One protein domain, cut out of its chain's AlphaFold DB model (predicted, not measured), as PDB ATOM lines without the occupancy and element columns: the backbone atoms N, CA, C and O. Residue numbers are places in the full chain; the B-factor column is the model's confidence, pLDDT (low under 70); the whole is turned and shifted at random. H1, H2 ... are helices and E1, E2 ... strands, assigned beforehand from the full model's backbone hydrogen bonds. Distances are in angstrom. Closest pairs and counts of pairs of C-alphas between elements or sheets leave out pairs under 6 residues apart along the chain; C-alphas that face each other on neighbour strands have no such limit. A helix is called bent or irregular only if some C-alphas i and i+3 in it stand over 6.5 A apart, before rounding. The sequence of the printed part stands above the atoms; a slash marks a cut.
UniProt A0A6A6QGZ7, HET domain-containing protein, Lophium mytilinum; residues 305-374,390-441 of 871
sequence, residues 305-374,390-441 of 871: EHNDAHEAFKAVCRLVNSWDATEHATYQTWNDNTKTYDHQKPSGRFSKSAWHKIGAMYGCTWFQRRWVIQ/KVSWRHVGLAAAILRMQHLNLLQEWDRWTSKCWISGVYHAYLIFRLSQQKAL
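AT A GLANCE: This is residues 305 to 374 and 390 to 441 of the 871 residues of the protein "HET domain-containing protein" of Lophium mytilinum (UniProt A0A6A6QGZ7). Four crossed helices form the body, touching in a ring H1, H2, H5, H4, and a small three-stranded sheet covers part of H1 at one end. In that sheet the hairpin E1 and E2 lies farthest from the middle of the whole, with E2 at one edge and E1 between E2 and E3, while short H3 packs on H5. The printed part has 122 residues, with five named helices and three named strands in the order H1 E1 E2 H2 H3 E3 H4 H5; the sheet order is E2, E1, E3, all antiparallel. The class is mostly helix, and the whole is compact, with a radius of gyration of the C-alphas of 14.5 A and spans of 41 by 34 by 31 A.

IN THESE COORDINATES: H1, residues 309 to 323, begins at C-alpha 309 (-40.098, -21.546, 37.502) and is 21.3 A long. E1, residues 331 to 335, is 13.2 A long and E2, residues 340 to 344, is 12.6 A long. H2, residues 352 to 363, is 17.2 A long, and H3 is residues 365 to 368. E3, residues 390 to 392, begins at C-alpha 390 (-39.284, -13.921, 39.871). H4, residues 393 to 410, is 22.8 A long, with a kink of 50 degrees near residue 404; it is irregular, C-alphas 405 and 408 being 8.2 A apart. H5, residues 421 to 435, is 21.3 A long and ends at C-alpha 435 (-57.643, -4.327, 32.578).

HOW THE PARTS SIT: H1 is on the sheet at a height over the sheet of 8.2 A, over E1 and along the strands, at 21 degrees to E1 on the local plane; this makes two layers, a helix on one face of a sheet. E1 and E2 form an antiparallel hairpin, with N 335 and O 340 2.9 A apart, within hydrogen-bond range. E1 and E3 are antiparallel, with N 332 and O 390 2.8 A apart, also within range. H1 touches H2, about perpendicular at 75 degrees, closest at the C-alphas of Ala 312 and Lys 357, 4.7 A. H4 touches H1 with residues 395 to 402 alone, about perpendicular at 73 degrees, closest at the C-alphas of Val 320 and Ala 399, 5.8 A. H4 touches H5 at a steep tilt of 53 degrees, opposite ways, closest at the C-alphas of Gly 397 and Phe 433, 5.1 A. H2 touches H5 with residues 359 to 363 alone, at a tilt of 67 degrees, only just steep, the same way; the closest C-alphas are those of Gly 363 and Trp 422, 4.0 A. H5 touches H3 with residues 424 to 429 alone, closest at the C-alphas of Phe 367 and Gly 425, 5.0 A. H1 and H5 are apart. Each O i to N i+4 pair is within hydrogen-bond range in H1 and H5, against 7 of 8 in H2 and 12 of 14 in H4; H3 is too short for such a pair.

THE WHOLE: The two C-alphas farthest apart are those of Asn 337 and Leu 408, 44.0 A. Residues 375 to 389 are not printed, and C-alphas 374 and 390 are 20.6 A apart across the cut. Of the links that are printed whole, none is long. Mean pLDDT of the printed part is 79.3; it is under 70 at residue 325 and residues 348 to 349, 405 to 423 and 437 to 441.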
ATOM      1  N   GLU A 305     -42.607 -27.047  43.312       79.31
ATOM      2  CA  GLU A 305     -42.415 -28.488  43.578       79.31
ATOM      3  C   GLU A 305     -41.604 -29.233  42.500       79.31
ATOM      4  O   GLU A 305     -41.120 -30.340  42.745       79.31
ATOM      5  N   HIS A 306     -41.478 -28.676  41.294       83.44
ATOM      6  CA  HIS A 306     -40.849 -29.338  40.146       83.44
ATOM      7  C   HIS A 306     -39.597 -28.612  39.621       83.44
ATOM      8  O   HIS A 306     -38.932 -29.128  38.721       83.44
ATOM      9  N   ASN A 307     -39.216 -27.479  40.230       87.69
ATOM     10  CA  ASN A 307     -38.168 -26.566  39.752       87.69
ATOM     11  C   ASN A 307     -38.437 -26.036  38.323       87.69
ATOM     12  O   ASN A 307     -37.536 -25.896  37.491       87.69
ATOM     13  N   ASP A 308     -39.705 -25.745  38.036       90.31
ATOM     14  CA  ASP A 308     -40.214 -25.321  36.736       90.31
ATOM     15  C   ASP A 308     -40.079 -23.808  36.503       90.31
ATOM     16  O   ASP A 308     -39.991 -23.375  35.348       90.31
ATOM     17  N   ALA A 309     -40.012 -23.002  37.568       92.38
ATOM     18  CA  ALA A 309     -40.098 -21.546  37.502       92.38
ATOM     19  C   ALA A 309     -38.952 -20.901  36.711       92.38
ATOM     20  O   ALA A 309     -39.183 -19.965  35.940       92.38
ATOM     21  N   HIS A 310     -37.723 -21.421  36.839       92.12
ATOM     22  CA  HIS A 310     -36.567 -20.920  36.087       92.12
ATOM     23  C   HIS A 310     -36.785 -21.042  34.571       92.12
ATOM     24  O   HIS A 310     -36.694 -20.051  33.843       92.12
ATOM     25  N   GLU A 311     -37.102 -22.245  34.081       91.31
ATOM     26  CA  GLU A 311     -37.311 -22.477  32.648       91.31
ATOM     27  C   GLU A 311     -38.613 -21.837  32.142       91.31
ATOM     28  O   GLU A 311     -38.641 -21.356  31.009       91.31
ATOM     29  N   ALA A 312     -39.660 -21.747  32.972       92.75
ATOM     30  CA  ALA A 312     -40.891 -21.038  32.631       92.75
ATOM     31  C   ALA A 312     -40.647 -19.536  32.402       92.75
ATOM     32  O   ALA A 312     -40.966 -19.023  31.327       92.75
ATOM     33  N   PHE A 313     -40.033 -18.826  33.356       95.56
ATOM     34  CA  PHE A 313     -39.781 -17.384  33.225       95.56
ATOM     35  C   PHE A 313     -38.749 -17.067  32.137       95.56
ATOM     36  O   PHE A 313     -38.919 -16.112  31.378       95.56
ATOM     37  N   LYS A 314     -37.737 -17.921  31.963       93.62
ATOM     38  CA  LYS A 314     -36.813 -17.878  30.821       93.62
ATOM     39  C   LYS A 314     -37.545 -18.002  29.483       93.62
ATOM     40  O   LYS A 314     -37.255 -17.238  28.562       93.62
ATOM     41  N   ALA A 315     -38.505 -18.920  29.366       90.81
ATOM     42  CA  ALA A 315     -39.304 -19.105  28.158       90.81
ATOM     43  C   ALA A 315     -40.281 -17.941  27.900       90.81
ATOM     44  O   ALA A 315     -40.371 -17.480  26.763       90.81
ATOM     45  N   VAL A 316     -40.933 -17.415  28.944       92.62
ATOM     46  CA  VAL A 316     -41.762 -16.193  28.894       92.62
ATOM     47  C   VAL A 316     -40.953 -15.008  28.363       92.62
ATOM     48  O   VAL A 316     -41.358 -14.377  27.388       92.62
ATOM     49  N   CYS A 317     -39.773 -14.744  28.930       92.94
ATOM     50  CA  CYS A 317     -38.928 -13.631  28.499       92.94
ATOM     51  C   CYS A 317     -38.404 -13.812  27.062       92.94
ATOM     52  O   CYS A 317     -38.378 -12.845  26.304       92.94
ATOM     53  N   ARG A 318     -38.052 -15.041  26.641       88.62
ATOM     54  CA  ARG A 318     -37.731 -15.326  25.226       88.62
ATOM     55  C   ARG A 318     -38.905 -15.009  24.297       88.62
ATOM     56  O   ARG A 318     -38.677 -14.420  23.247       88.62
ATOM     57  N   LEU A 319     -40.127 -15.405  24.664       87.25
ATOM     58  CA  LEU A 319     -41.316 -15.191  23.837       87.25
ATOM     59  C   LEU A 319     -41.567 -13.692  23.618       87.25
ATOM     60  O   LEU A 319     -41.709 -13.268  22.474       87.25
ATOM     61  N   VAL A 320     -41.525 -12.893  24.689       88.44
ATOM     62  CA  VAL A 320     -41.678 -11.428  24.621       88.44
ATOM     63  C   VAL A 320     -40.584 -10.793  23.754       88.44
ATOM     64  O   VAL A 320     -40.908 -10.123  22.777       88.44
ATOM     65  N   ASN A 321     -39.307 -11.087  24.026       88.31
ATOM     66  CA  ASN A 321     -38.173 -10.515  23.281       88.31
ATOM     67  C   ASN A 321     -38.127 -10.947  21.803       88.31
ATOM     68  O   ASN A 321     -37.485 -10.294  20.986       88.31
ATOM     69  N   SER A 322     -38.765 -12.070  21.451       83.50
ATOM     70  CA  SER A 322     -38.886 -12.522  20.058       83.50
ATOM     71  C   SER A 322     -40.007 -11.825  19.282       83.50
ATOM     72  O   SER A 322     -39.986 -11.833  18.054       83.50
ATOM     73  N   TRP A 323     -40.981 -11.246  19.990       79.75
ATOM     74  CA  TRP A 323     -42.118 -10.544  19.400       79.75
ATOM     75  C   TRP A 323     -41.847  -9.048  19.236       79.75
ATOM     76  O   TRP A 323     -42.198  -8.470  18.211       79.75
ATOM     77  N   ASP A 324     -41.206  -8.430  20.231       75.50
ATOM     78  CA  ASP A 324     -40.815  -7.023  20.200       75.50
ATOM     79  C   ASP A 324     -39.330  -6.886  20.556       75.50
ATOM     80  O   ASP A 324     -38.916  -7.151  21.683       75.50
ATOM     81  N   ALA A 325     -38.524  -6.462  19.579       69.00
ATOM     82  CA  ALA A 325     -37.085  -6.270  19.748       69.00
ATOM     83  C   ALA A 325     -36.726  -5.040  20.610       69.00
ATOM     84  O   ALA A 325     -35.565  -4.886  20.991       69.00
ATOM     85  N   THR A 326     -37.696  -4.163  20.897       77.69
ATOM     86  CA  THR A 326     -37.529  -3.010  21.797       77.69
ATOM     87  C   THR A 326     -37.805  -3.360  23.260       77.69
ATOM     88  O   THR A 326     -37.311  -2.674  24.154       77.69
ATOM     89  N   GLU A 327     -38.524  -4.456  23.523       79.44
ATOM     90  CA  GLU A 327     -38.700  -4.994  24.870       79.44
ATOM     91  C   GLU A 327     -37.460  -5.792  25.299       79.44
ATOM     92  O   GLU A 327     -36.828  -6.516  24.523       79.44
ATOM     93  N   HIS A 328     -37.086  -5.653  26.569       84.56
ATOM     94  CA  HIS A 328     -35.909  -6.303  27.156       84.56
ATOM     95  C   HIS A 328     -36.314  -7.120  28.383       84.56
ATOM     96  O   HIS A 328     -35.829  -6.918  29.501       84.56
ATOM     97  N   ALA A 329     -37.223  -8.069  28.162       90.56
ATOM     98  CA  ALA A 329     -37.723  -8.952  29.195       90.56
ATOM     99  C   ALA A 329     -36.580  -9.773  29.805       90.56
ATOM    100  O   ALA A 329     -35.862 -10.520  29.130       90.56
ATOM    101  N   THR A 330     -36.438  -9.628  31.118       93.06
ATOM    102  CA  THR A 330     -35.522 -10.380  31.973       93.06
ATOM    103  C   THR A 330     -36.284 -10.910  33.183       93.06
ATOM    104  O   THR A 330     -37.410 -10.496  33.474       93.06
ATOM    105  N   TYR A 331     -35.673 -11.873  33.861       94.62
ATOM    106  CA  TYR A 331     -36.172 -12.495  35.081       94.62
ATOM    107  C   TYR A 331     -35.016 -12.598  36.082       94.62
ATOM    108  O   TYR A 331     -33.863 -12.326  35.732       94.62
ATOM    109  N   GLN A 332     -35.314 -12.952  37.325       94.81
ATOM    110  CA  GLN A 332     -34.326 -13.094  38.387       94.81
ATOM    111  C   GLN A 332     -34.462 -14.441  39.101       94.81
ATOM    112  O   GLN A 332     -35.549 -15.019  39.158       94.81
ATOM    113  N   THR A 333     -33.361 -14.917  39.674       92.94
ATOM    114  CA  THR A 333     -33.288 -16.154  40.469       92.94
ATOM    115  C   THR A 333     -32.577 -15.901  41.787       92.94
ATOM    116  O   THR A 333     -31.580 -15.184  41.807       92.94
ATOM    117  N   TRP A 334     -33.054 -16.519  42.862       88.69
ATOM    118  CA  TRP A 334     -32.376 -16.523  44.153       88.69
ATOM    119  C   TRP A 334     -31.004 -17.202  44.069       88.69
ATOM    120  O   TRP A 334     -30.866 -18.256  43.447       88.69
ATOM    121  N   ASN A 335     -30.013 -16.607  44.726       86.38
ATOM    122  CA  ASN A 335     -28.663 -17.128  44.876       86.38
ATOM    123  C   ASN A 335     -28.370 -17.318  46.371       86.38
ATOM    124  O   ASN A 335     -28.292 -16.348  47.126       86.38
ATOM    125  N   ASP A 336     -28.204 -18.572  46.800       82.12
ATOM    126  CA  ASP A 336     -27.982 -18.919  48.212       82.12
ATOM    127  C   ASP A 336     -26.667 -18.357  48.776       82.12
ATOM    128  O   ASP A 336     -26.586 -18.086  49.972       82.12
ATOM    129  N   ASN A 337     -25.650 -18.140  47.932       83.75
ATOM    130  CA  ASN A 337     -24.343 -17.647  48.372       83.75
ATOM    131  C   ASN A 337     -24.376 -16.151  48.707       83.75
ATOM    132  O   ASN A 337     -23.709 -15.710  49.639       83.75
ATOM    133  N   THR A 338     -25.125 -15.363  47.932       83.06
ATOM    134  CA  THR A 338     -25.244 -13.907  48.123       83.06
ATOM    135  C   THR A 338     -26.479 -13.512  48.930       83.06
ATOM    136  O   THR A 338     -26.567 -12.366  49.360       83.06
ATOM    137  N   LYS A 339     -27.432 -14.436  49.122       79.94
ATOM    138  CA  LYS A 339     -28.777 -14.192  49.672       79.94
ATOM    139  C   LYS A 339     -29.526 -13.068  48.940       79.94
ATOM    140  O   LYS A 339     -30.206 -12.242  49.547       79.94
ATOM    141  N   THR A 340     -29.386 -13.022  47.614       83.62
ATOM    142  CA  THR A 340     -30.009 -12.008  46.746       83.62
ATOM    143  C   THR A 340     -30.598 -12.617  45.471       83.62
ATOM    144  O   THR A 340     -30.439 -13.802  45.183       83.62
ATOM    145  N   TYR A 341     -31.321 -11.795  44.704       86.56
ATOM    146  CA  TYR A 341     -31.891 -12.153  43.404       86.56
ATOM    147  C   TYR A 341     -31.000 -11.655  42.256       86.56
ATOM    148  O   TYR A 341     -30.922 -10.450  42.017       86.56
ATOM    149  N   ASP A 342     -30.393 -12.576  41.509       88.94
ATOM    150  CA  ASP A 342     -29.516 -12.262  40.377       88.94
ATOM    151  C   ASP A 342     -30.298 -12.118  39.065       88.94
ATOM    152  O   ASP A 342     -31.191 -12.915  38.766       88.94
ATOM    153  N   HIS A 343     -29.942 -11.119  38.248       89.38
ATOM    154  CA  HIS A 343     -30.535 -10.902  36.924       89.38
ATOM    155  C   HIS A 343     -30.087 -11.951  35.903       89.38
ATOM    156  O   HIS A 343     -28.902 -12.089  35.606       89.38
ATOM    157  N   GLN A 344     -31.061 -12.601  35.270       88.62
ATOM    158  CA  GLN A 344     -30.843 -13.599  34.233       88.62
ATOM    159  C   GLN A 344     -31.210 -13.059  32.846       88.62
ATOM    160  O   GLN A 344     -32.300 -12.521  32.626       88.62
ATOM    161  N   LYS A 345     -30.310 -13.259  31.873       82.25
ATOM    162  CA  LYS A 345     -30.583 -12.987  30.453       82.25
ATOM    163  C   LYS A 345     -31.141 -14.248  29.774       82.25
ATOM    164  O   LYS A 345     -30.495 -15.295  29.838       82.25
ATOM    165  N   PRO A 346     -32.300 -14.189  29.095       83.69
ATOM    166  CA  PRO A 346     -32.839 -15.336  28.367       83.69
ATOM    167  C   PRO A 346     -31.982 -15.663  27.129       83.69
ATOM    168  O   PRO A 346     -32.080 -15.000  26.102       83.69
ATOM    169  N   SER A 347     -31.147 -16.704  27.210       75.12
ATOM    170  CA  SER A 347     -30.244 -17.148  26.133       75.12
ATOM    171  C   SER A 347     -30.523 -18.595  25.695       75.12
ATOM    172  O   SER A 347     -31.096 -19.382  26.449       75.12
ATOM    173  N   GLY A 348     -30.148 -18.964  24.463       69.25
ATOM    174  CA  GLY A 348     -30.333 -20.314  23.897       69.25
ATOM    175  C   GLY A 348     -31.668 -20.545  23.167       69.25
ATOM    176  O   GLY A 348     -32.572 -19.713  23.224       69.25
ATOM    177  N   ARG A 349     -31.790 -21.681  22.460       67.31
ATOM    178  CA  ARG A 349     -32.971 -22.023  21.636       67.31
ATOM    179  C   ARG A 349     -34.203 -22.364  22.485       67.31
ATOM    180  O   ARG A 349     -34.085 -22.887  23.592       67.31
ATOM    181  N   PHE A 350     -35.386 -22.113  21.926       71.44
ATOM    182  CA  PHE A 350     -36.665 -22.538  22.496       71.44
ATOM    183  C   PHE A 350     -36.839 -24.059  22.319       71.44
ATOM    184  O   PHE A 350     -36.649 -24.576  21.219       71.44
ATOM    185  N   SER A 351     -37.159 -24.784  23.393       72.94
ATOM    186  CA  SER A 351     -37.331 -26.245  23.386       72.94
ATOM    187  C   SER A 351     -38.810 -26.640  23.442       72.94
ATOM    188  O   SER A 351     -39.646 -25.882  23.930       72.94
ATOM    189  N   LYS A 352     -39.147 -27.875  23.040       71.94
ATOM    190  CA  LYS A 352     -40.505 -28.425  23.244       71.94
ATOM    191  C   LYS A 352     -40.885 -28.548  24.731       71.94
ATOM    192  O   LYS A 352     -42.061 -28.472  25.079       71.94
ATOM    193  N   SER A 353     -39.902 -28.709  25.620       78.81
ATOM    194  CA  SER A 353     -40.129 -28.728  27.070       78.81
ATOM    195  C   SER A 353     -40.494 -27.350  27.636       78.81
ATOM    196  O   SER A 353     -41.296 -27.288  28.559       78.81
ATOM    197  N   ALA A 354     -39.992 -26.249  27.065       81.12
ATOM    198  CA  ALA A 354     -40.260 -24.892  27.552       81.12
ATOM    199  C   ALA A 354     -41.761 -24.542  27.551       81.12
ATOM    200  O   ALA A 354     -42.268 -23.957  28.506       81.12
ATOM    201  N   TRP A 355     -42.498 -24.980  26.526       79.06
ATOM    202  CA  TRP A 355     -43.955 -24.839  26.467       79.06
ATOM    203  C   TRP A 355     -44.685 -25.576  27.606       79.06
ATOM    204  O   TRP A 355     -45.670 -25.055  28.118       79.06
ATOM    205  N   HIS A 356     -44.192 -26.740  28.056       82.06
ATOM    206  CA  HIS A 356     -44.781 -27.452  29.201       82.06
ATOM    207  C   HIS A 356     -44.617 -26.640  30.493       82.06
ATOM    208  O   HIS A 356     -45.530 -26.605  31.309       82.06
ATOM    209  N   LYS A 357     -43.487 -25.936  30.650       88.06
ATOM    210  CA  LYS A 357     -43.197 -25.066  31.803       88.06
ATOM    211  C   LYS A 357     -44.043 -23.788  31.789       88.06
ATOM    212  O   LYS A 357     -44.574 -23.389  32.821       88.06
ATOM    213  N   ILE A 358     -44.273 -23.206  30.608       87.88
ATOM    214  CA  ILE A 358     -45.269 -22.137  30.409       87.88
ATOM    215  C   ILE A 358     -46.684 -22.632  30.763       87.88
ATOM    216  O   ILE A 358     -47.426 -21.934  31.452       87.88
ATOM    217  N   GLY A 359     -47.054 -23.838  30.320       84.50
ATOM    218  CA  GLY A 359     -48.336 -24.466  30.645       84.50
ATOM    219  C   GLY A 359     -48.512 -24.710  32.147       84.50
ATOM    220  O   GLY A 359     -49.566 -24.393  32.687       84.50
ATOM    221  N   ALA A 360     -47.477 -25.194  32.838       87.12
ATOM    222  CA  ALA A 360     -47.482 -25.355  34.292       87.12
ATOM    223  C   ALA A 360     -47.716 -24.013  35.010       87.12
ATOM    224  O   ALA A 360     -48.624 -23.921  35.833       87.12
ATOM    225  N   MET A 361     -46.994 -22.958  34.611       92.12
ATOM    226  CA  MET A 361     -47.147 -21.606  35.164       92.12
ATOM    227  C   MET A 361     -48.583 -21.071  35.020       92.12
ATOM    228  O   MET A 361     -49.189 -20.669  36.006       92.12
ATOM    229  N   TYR A 362     -49.170 -21.091  33.817       89.44
ATOM    230  CA  TYR A 362     -50.568 -20.656  33.632       89.44
ATOM    231  C   TYR A 362     -51.594 -21.645  34.215       89.44
ATOM    232  O   TYR A 362     -52.754 -21.291  34.424       89.44
ATOM    233  N   GLY A 363     -51.181 -22.880  34.502       85.06
ATOM    234  CA  GLY A 363     -51.960 -23.864  35.248       85.06
ATOM    235  C   GLY A 363     -52.070 -23.563  36.748       85.06
ATOM    236  O   GLY A 363     -52.985 -24.092  37.381       85.06
ATOM    237  N   CYS A 364     -51.204 -22.706  37.310       87.38
ATOM    238  CA  CYS A 364     -51.251 -22.314  38.719       87.38
ATOM    239  C   CYS A 364     -52.628 -21.748  39.109       87.38
ATOM    240  O   CYS A 364     -53.251 -20.971  38.380       87.38
ATOM    241  N   THR A 365     -53.085 -22.109  40.309       87.12
ATOM    242  CA  THR A 365     -54.407 -21.757  40.855       87.12
ATOM    243  C   THR A 365     -54.649 -20.249  40.936       87.12
ATOM    244  O   THR A 365     -55.796 -19.818  40.808       87.12
ATOM    245  N   TRP A 366     -53.587 -19.447  41.079       92.56
ATOM    246  CA  TRP A 366     -53.639 -17.982  41.095       92.56
ATOM    247  C   TRP A 366     -54.359 -17.421  39.865       92.56
ATOM    248  O   TRP A 366     -55.336 -16.688  40.010       92.56
ATOM    249  N   PHE A 367     -53.994 -17.879  38.662       90.62
ATOM    250  CA  PHE A 367     -54.619 -17.450  37.402       90.62
ATOM    251  C   PHE A 367     -56.101 -17.828  37.287       90.62
ATOM    252  O   PHE A 367     -56.773 -17.390  36.359       90.62
ATOM    253  N   GLN A 368     -56.626 -18.659  38.189       85.62
ATOM    254  CA  GLN A 368     -58.019 -19.088  38.184       85.62
ATOM    255  C   GLN A 368     -58.877 -18.333  39.217       85.62
ATOM    256  O   GLN A 368     -60.095 -18.390  39.095       85.62
ATOM    257  N   ARG A 369     -58.306 -17.640  40.219       87.88
ATOM    258  CA  ARG A 369     -59.060 -16.895  41.257       87.88
ATOM    259  C   ARG A 369     -59.592 -15.564  40.718       87.88
ATOM    260  O   ARG A 369     -58.851 -14.838  40.075       87.88
ATOM    261  N   ARG A 370     -60.833 -15.178  41.040       90.81
ATOM    262  CA  ARG A 370     -61.398 -13.879  40.612       90.81
ATOM    263  C   ARG A 370     -60.765 -12.670  41.309       90.81
ATOM    264  O   ARG A 370     -60.562 -11.648  40.666       90.81
ATOM    265  N   TRP A 371     -60.429 -12.799  42.594       92.19
ATOM    266  CA  TRP A 371     -59.847 -11.719  43.407       92.19
ATOM    267  C   TRP A 371     -58.625 -11.057  42.766       92.19
ATOM    268  O   TRP A 371     -58.559  -9.830  42.700       92.19
ATOM    269  N   VAL A 372     -57.754 -11.861  42.146       92.69
ATOM    270  CA  VAL A 372     -56.499 -11.406  41.526       92.69
ATOM    271  C   VAL A 372     -56.685 -10.374  40.408       92.69
ATOM    272  O   VAL A 372     -55.730  -9.707  40.018       92.69
ATOM    273  N   ILE A 373     -57.911 -10.207  39.898       92.25
ATOM    274  CA  ILE A 373     -58.256  -9.155  38.942       92.25
ATOM    275  C   ILE A 373     -58.040  -7.775  39.569       92.25
ATOM    276  O   ILE A 373     -57.326  -6.971  38.979       92.25
ATOM    277  N   GLN A 374     -58.588  -7.499  40.758       90.75
ATOM    278  CA  GLN A 374     -58.303  -6.238  41.457       90.75
ATOM    279  C   GLN A 374     -56.835  -6.164  41.879       90.75
ATOM    280  O   GLN A 374     -56.190  -5.143  41.650       90.75
ATOM    281  N   LYS A 390     -38.306 -15.000  40.064       95.94
ATOM    282  CA  LYS A 390     -39.284 -13.921  39.871       95.94
ATOM    283  C   LYS A 390     -39.152 -13.187  38.536       95.94
ATOM    284  O   LYS A 390     -38.072 -13.124  37.950       95.94
ATOM    285  N   VAL A 391     -40.255 -12.618  38.056       96.44
ATOM    286  CA  VAL A 391     -40.368 -11.901  36.774       96.44
ATOM    287  C   VAL A 391     -41.408 -10.777  36.876       96.44
ATOM    288  O   VAL A 391     -42.335 -10.856  37.676       96.44
ATOM    289  N   SER A 392     -41.294  -9.718  36.070       94.81
ATOM    290  CA  SER A 392     -42.331  -8.674  36.029       94.81
ATOM    291  C   SER A 392     -43.662  -9.221  35.502       94.81
ATOM    292  O   SER A 392     -43.689  -9.916  34.480       94.81
ATOM    293  N   TRP A 393     -44.775  -8.815  36.126       94.75
ATOM    294  CA  TRP A 393     -46.130  -9.075  35.623       94.75
ATOM    295  C   TRP A 393     -46.320  -8.614  34.168       94.75
ATOM    296  O   TRP A 393     -47.013  -9.280  33.400       94.75
ATOM    297  N   ARG A 394     -45.633  -7.537  33.749       91.75
ATOM    298  CA  ARG A 394     -45.646  -7.047  32.359       91.75
ATOM    299  C   ARG A 394     -45.283  -8.148  31.361       91.75
ATOM    300  O   ARG A 394     -45.979  -8.327  30.367       91.75
ATOM    301  N   HIS A 395     -44.208  -8.894  31.622       92.62
ATOM    302  CA  HIS A 395     -43.716  -9.918  30.696       92.62
ATOM    303  C   HIS A 395     -44.661 -11.126  30.644       92.62
ATOM    304  O   HIS A 395     -44.873 -11.690  29.572       92.62
ATOM    305  N   VAL A 396     -45.282 -11.483  31.774       94.69
ATOM    306  CA  VAL A 396     -46.314 -12.532  31.836       94.69
ATOM    307  C   VAL A 396     -47.553 -12.110  31.039       94.69
ATOM    308  O   VAL A 396     -47.989 -12.839  30.151       94.69
ATOM    309  N   GLY A 397     -48.075 -10.899  31.255       91.31
ATOM    310  CA  GLY A 397     -49.222 -10.374  30.508       91.31
ATOM    311  C   GLY A 397     -48.984 -10.256  28.993       91.31
ATOM    312  O   GLY A 397     -49.845 -10.646  28.199       91.31
ATOM    313  N   LEU A 398     -47.795  -9.802  28.577       89.31
ATOM    314  CA  LEU A 398     -47.391  -9.770  27.164       89.31
ATOM    315  C   LEU A 398     -47.282 -11.182  26.567       89.31
ATOM    316  O   LEU A 398     -47.819 -11.429  25.488       89.31
ATOM    317  N   ALA A 399     -46.665 -12.135  27.274       90.25
ATOM    318  CA  ALA A 399     -46.607 -13.528  26.831       90.25
ATOM    319  C   ALA A 399     -48.010 -14.142  26.673       90.25
ATOM    320  O   ALA A 399     -48.263 -14.829  25.682       90.25
ATOM    321  N   ALA A 400     -48.944 -13.853  27.584       87.50
ATOM    322  CA  ALA A 400     -50.337 -14.286  27.470       87.50
ATOM    323  C   ALA A 400     -51.039 -13.696  26.230       87.50
ATOM    324  O   ALA A 400     -51.786 -14.399  25.545       87.50
ATOM    325  N   ALA A 401     -50.766 -12.429  25.892       82.19
ATOM    326  CA  ALA A 401     -51.274 -11.803  24.670       82.19
ATOM    327  C   ALA A 401     -50.739 -12.481  23.396       82.19
ATOM    328  O   ALA A 401     -51.520 -12.792  22.495       82.19
ATOM    329  N   ILE A 402     -49.433 -12.761  23.343       81.19
ATOM    330  CA  ILE A 402     -48.778 -13.451  22.219       81.19
ATOM    331  C   ILE A 402     -49.365 -14.860  22.035       81.19
ATOM    332  O   ILE A 402     -49.816 -15.209  20.941       81.19
ATOM    333  N   LEU A 403     -49.443 -15.638  23.122       77.00
ATOM    334  CA  LEU A 403     -50.029 -16.983  23.141       77.00
ATOM    335  C   LEU A 403     -51.471 -16.995  22.621       77.00
ATOM    336  O   LEU A 403     -51.819 -17.825  21.780       77.00
ATOM    337  N   ARG A 404     -52.304 -16.047  23.076       72.06
ATOM    338  CA  ARG A 404     -53.697 -15.913  22.626       72.06
ATOM    339  C   ARG A 404     -53.797 -15.669  21.118       72.06
ATOM    340  O   ARG A 404     -54.683 -16.234  20.479       72.06
ATOM    341  N   MET A 405     -52.915 -14.849  20.542       65.38
ATOM    342  CA  MET A 405     -52.928 -14.542  19.103       65.38
ATOM    343  C   MET A 405     -52.432 -15.710  18.233       65.38
ATOM    344  O   MET A 405     -52.889 -15.860  17.102       65.38
ATOM    345  N   GLN A 406     -51.537 -16.559  18.748       64.50
ATOM    346  CA  GLN A 406     -50.948 -17.689  18.009       64.50
ATOM    347  C   GLN A 406     -51.613 -19.057  18.279       64.50
ATOM    348  O   GLN A 406     -51.216 -20.062  17.684       64.50
ATOM    349  N   HIS A 407     -52.637 -19.106  19.138       53.47
ATOM    350  CA  HIS A 407     -53.243 -20.318  19.712       53.47
ATOM    351  C   HIS A 407     -53.541 -21.460  18.711       53.47
ATOM    352  O   HIS A 407     -53.287 -22.626  19.010       53.47
ATOM    353  N   LEU A 408     -54.021 -21.150  17.499       45.41
ATOM    354  CA  LEU A 408     -54.345 -22.163  16.477       45.41
ATOM    355  C   LEU A 408     -53.120 -22.866  15.865       45.41
ATOM    356  O   LEU A 408     -53.250 -24.000  15.409       45.41
ATOM    357  N   ASN A 409     -51.946 -22.230  15.854       44.53
ATOM    358  CA  ASN A 409     -50.713 -22.869  15.382       44.53
ATOM    359  C   ASN A 409     -50.114 -23.771  16.472       44.53
ATOM    360  O   ASN A 409     -49.634 -24.861  16.176       44.53
ATOM    361  N   LEU A 410     -50.207 -23.350  17.739       46.59
ATOM    362  CA  LEU A 410     -49.671 -24.089  18.888       46.59
ATOM    363  C   LEU A 410     -50.421 -25.410  19.136       46.59
ATOM    364  O   LEU A 410     -49.801 -26.417  19.464       46.59
ATOM    365  N   LEU A 411     -51.735 -25.448  18.884       45.06
ATOM    366  CA  LEU A 411     -52.537 -26.677  18.962       45.06
ATOM    367  C   LEU A 411     -52.191 -27.733  17.891       45.06
ATOM    368  O   LEU A 411     -52.568 -28.889  18.066       45.06
ATOM    369  N   GLN A 412     -51.495 -27.387  16.797       42.97
ATOM    370  CA  GLN A 412     -51.060 -28.386  15.806       42.97
ATOM    371  C   GLN A 412     -49.813 -29.171  16.251       42.97
ATOM    372  O   GLN A 412     -49.571 -30.255  15.725       42.97
ATOM    373  N   GLU A 413     -49.038 -28.658  17.213       40.12
ATOM    374  CA  GLU A 413     -47.827 -29.319  17.729       40.12
ATOM    375  C   GLU A 413     -48.033 -30.020  19.082       40.12
ATOM    376  O   GLU A 413     -47.112 -30.680  19.571       40.12
ATOM    377  N   TRP A 414     -49.215 -29.876  19.694       47.12
ATOM    378  CA  TRP A 414     -49.467 -30.271  21.080       47.12
ATOM    379  C   TRP A 414     -50.382 -31.488  21.212       47.12
ATOM    380  O   TRP A 414     -51.437 -31.565  20.581       47.12
ATOM    381  N   ASP A 415     -49.990 -32.437  22.061       40.72
ATOM    382  CA  ASP A 415     -50.723 -33.688  22.243       40.72
ATOM    383  C   ASP A 415     -52.074 -33.462  22.952       40.72
ATOM    384  O   ASP A 415     -52.197 -32.622  23.850       40.72
ATOM    385  N   ARG A 416     -53.104 -34.235  22.574       41.34
ATOM    386  CA  ARG A 416     -54.521 -34.033  22.965       41.34
ATOM    387  C   ARG A 416     -54.809 -34.281  24.463       41.34
ATOM    388  O   ARG A 416     -55.970 -34.239  24.868       41.34
ATOM    389  N   TRP A 417     -53.784 -34.546  25.275       35.47
ATOM    390  CA  TRP A 417     -53.889 -35.140  26.614       35.47
ATOM    391  C   TRP A 417     -53.498 -34.231  27.793       35.47
ATOM    392  O   TRP A 417     -53.745 -34.605  28.937       35.47
ATOM    393  N   THR A 418     -52.933 -33.039  27.573       40.03
ATOM    394  CA  THR A 418     -52.615 -32.118  28.688       40.03
ATOM    395  C   THR A 418     -53.821 -31.260  29.089       40.03
ATOM    396  O   THR A 418     -54.465 -30.656  28.233       40.03
ATOM    397  N   SER A 419     -54.108 -31.186  30.394       44.19
ATOM    398  CA  SER A 419     -55.316 -30.594  30.995       44.19
ATOM    399  C   SER A 419     -55.734 -29.219  30.455       44.19
ATOM    400  O   SER A 419     -54.934 -28.293  30.392       44.19
ATOM    401  N   LYS A 420     -57.038 -29.035  30.196       53.50
ATOM    402  CA  LYS A 420     -57.646 -27.787  29.672       53.50
ATOM    403  C   LYS A 420     -57.451 -26.524  30.549       53.50
ATOM    404  O   LYS A 420     -57.807 -25.433  30.114       53.50
ATOM    405  N   CYS A 421     -56.928 -26.648  31.771       54.09
ATOM    406  CA  CYS A 421     -56.843 -25.571  32.771       54.09
ATOM    407  C   CYS A 421     -55.762 -24.508  32.505       54.09
ATOM    408  O   CYS A 421     -55.950 -23.352  32.880       54.09
ATOM    409  N   TRP A 422     -54.649 -24.846  31.848       67.38
ATOM    410  CA  TRP A 422     -53.611 -23.845  31.556       67.38
ATOM    411  C   TRP A 422     -54.056 -22.864  30.465       67.38
ATOM    412  O   TRP A 422     -53.709 -21.687  30.509       67.38
ATOM    413  N   ILE A 423     -54.896 -23.322  29.528       69.56
ATOM    414  CA  ILE A 423     -55.481 -22.476  28.483       69.56
ATOM    415  C   ILE A 423     -56.355 -21.387  29.120       69.56
ATOM    416  O   ILE A 423     -56.165 -20.213  28.804       69.56
ATOM    417  N   SER A 424     -57.249 -21.723  30.065       72.62
ATOM    418  CA  SER A 424     -58.030 -20.696  30.778       72.62
ATOM    419  C   SER A 424     -57.126 -19.714  31.521       72.62
ATOM    420  O   SER A 424     -57.367 -18.513  31.445       72.62
ATOM    421  N   GLY A 425     -56.031 -20.188  32.124       81.62
ATOM    422  CA  GLY A 425     -55.036 -19.328  32.770       81.62
ATOM    423  C   GLY A 425     -54.392 -18.301  31.832       81.62
ATOM    424  O   GLY A 425     -54.260 -17.139  32.208       81.62
ATOM    425  N   VAL A 426     -54.081 -18.675  30.583       82.88
ATOM    426  CA  VAL A 426     -53.606 -17.733  29.545       82.88
ATOM    427  C   VAL A 426     -54.670 -16.676  29.227       82.88
ATOM    428  O   VAL A 426     -54.366 -15.482  29.185       82.88
ATOM    429  N   TYR A 427     -55.931 -17.081  29.029       82.31
ATOM    430  CA  TYR A 427     -57.026 -16.140  28.750       82.31
ATOM    431  C   TYR A 427     -57.306 -15.196  29.930       82.31
ATOM    432  O   TYR A 427     -57.557 -14.008  29.712       82.31
ATOM    433  N   HIS A 428     -57.223 -15.701  31.161       87.56
ATOM    434  CA  HIS A 428     -57.380 -14.931  32.391       87.56
ATOM    435  C   HIS A 428     -56.233 -13.929  32.581       87.56
ATOM    436  O   HIS A 428     -56.495 -12.742  32.767       87.56
ATOM    437  N   ALA A 429     -54.975 -14.367  32.442       89.88
ATOM    438  CA  ALA A 429     -53.799 -13.497  32.508       89.88
ATOM    439  C   ALA A 429     -53.868 -12.361  31.480       89.88
ATOM    440  O   ALA A 429     -53.627 -11.200  31.811       89.88
ATOM    441  N   TYR A 430     -54.274 -12.684  30.247       86.81
ATOM    442  CA  TYR A 430     -54.512 -11.693  29.204       86.81
ATOM    443  C   TYR A 430     -55.607 -10.688  29.590       86.81
ATOM    444  O   TYR A 430     -55.416  -9.490  29.396       86.81
ATOM    445  N   LEU A 431     -56.743 -11.140  30.140       86.19
ATOM    446  CA  LEU A 431     -57.819 -10.238  30.568       86.19
ATOM    447  C   LEU A 431     -57.345  -9.289  31.676       86.19
ATOM    448  O   LEU A 431     -57.535  -8.084  31.554       86.19
ATOM    449  N   ILE A 432     -56.686  -9.812  32.712       89.69
ATOM    450  CA  ILE A 432     -56.138  -9.010  33.817       89.69
ATOM    451  C   ILE A 432     -55.134  -7.981  33.276       89.69
ATOM    452  O   ILE A 432     -55.213  -6.801  33.607       89.69
ATOM    453  N   PHE A 433     -54.233  -8.390  32.377       88.31
ATOM    454  CA  PHE A 433     -53.281  -7.482  31.735       88.31
ATOM    455  C   PHE A 433     -53.976  -6.386  30.907       88.31
ATOM    456  O   PHE A 433     -53.568  -5.228  30.962       88.31
ATOM    457  N   ARG A 434     -55.067  -6.712  30.200       84.50
ATOM    458  CA  ARG A 434     -55.894  -5.746  29.449       84.50
ATOM    459  C   ARG A 434     -56.718  -4.793  30.322       84.50
ATOM    460  O   ARG A 434     -57.090  -3.728  29.831       84.50
ATOM    461  N   LEU A 435     -57.018  -5.180  31.561       85.19
ATOM    462  CA  LEU A 435     -57.643  -4.327  32.578       85.19
ATOM    463  C   LEU A 435     -56.611  -3.481  33.342       85.19
ATOM    464  O   LEU A 435     -56.980  -2.476  33.944       85.19
ATOM    465  N   SER A 436     -55.334  -3.876  33.328       83.31
ATOM    466  CA  SER A 436     -54.274  -3.174  34.054       83.31
ATOM    467  C   SER A 436     -53.945  -1.804  33.460       83.31
ATOM    468  O   SER A 436     -53.988  -1.605  32.245       83.31
ATOM    469  N   GLN A 437     -53.523  -0.868  34.312       67.38
ATOM    470  CA  GLN A 437     -53.142   0.501  33.925       67.38
ATOM    471  C   GLN A 437     -51.787   0.594  33.180       67.38
ATOM    472  O   GLN A 437     -51.173   1.663  33.102       67.38
ATOM    473  N   GLN A 438     -51.263  -0.515  32.644       62.19
ATOM    474  CA  GLN A 438     -49.964  -0.522  31.972       62.19
ATOM    475  C   GLN A 438     -50.046   0.095  30.569       62.19
ATOM    476  O   GLN A 438     -50.731  -0.409  29.683       62.19
ATOM    477  N   LYS A 439     -49.242   1.145  30.344       55.16
ATOM    478  CA  LYS A 439     -49.228   2.037  29.160       55.16
ATOM    479  C   LYS A 439     -49.036   1.384  27.773       55.16
ATOM    480  O   LYS A 439     -48.964   2.106  26.785       55.16
ATOM    481  N   ALA A 440     -48.909   0.061  27.671       55.28
ATOM    482  CA  ALA A 440     -48.661  -0.636  26.405       55.28
ATOM    483  C   ALA A 440     -49.894  -0.733  25.494       55.28
ATOM    484  O   ALA A 440     -49.742  -0.883  24.286       55.28
ATOM    485  N   LEU A 441     -51.107  -0.696  26.055       59.50
ATOM    486  CA  LEU A 441     -52.353  -0.884  25.312       59.50
ATOM    487  C   LEU A 441     -53.413   0.130  25.770       59.50
ATOM    488  O   LEU A 441     -53.445   0.471  26.953       59.50
TER     489      LEU A 441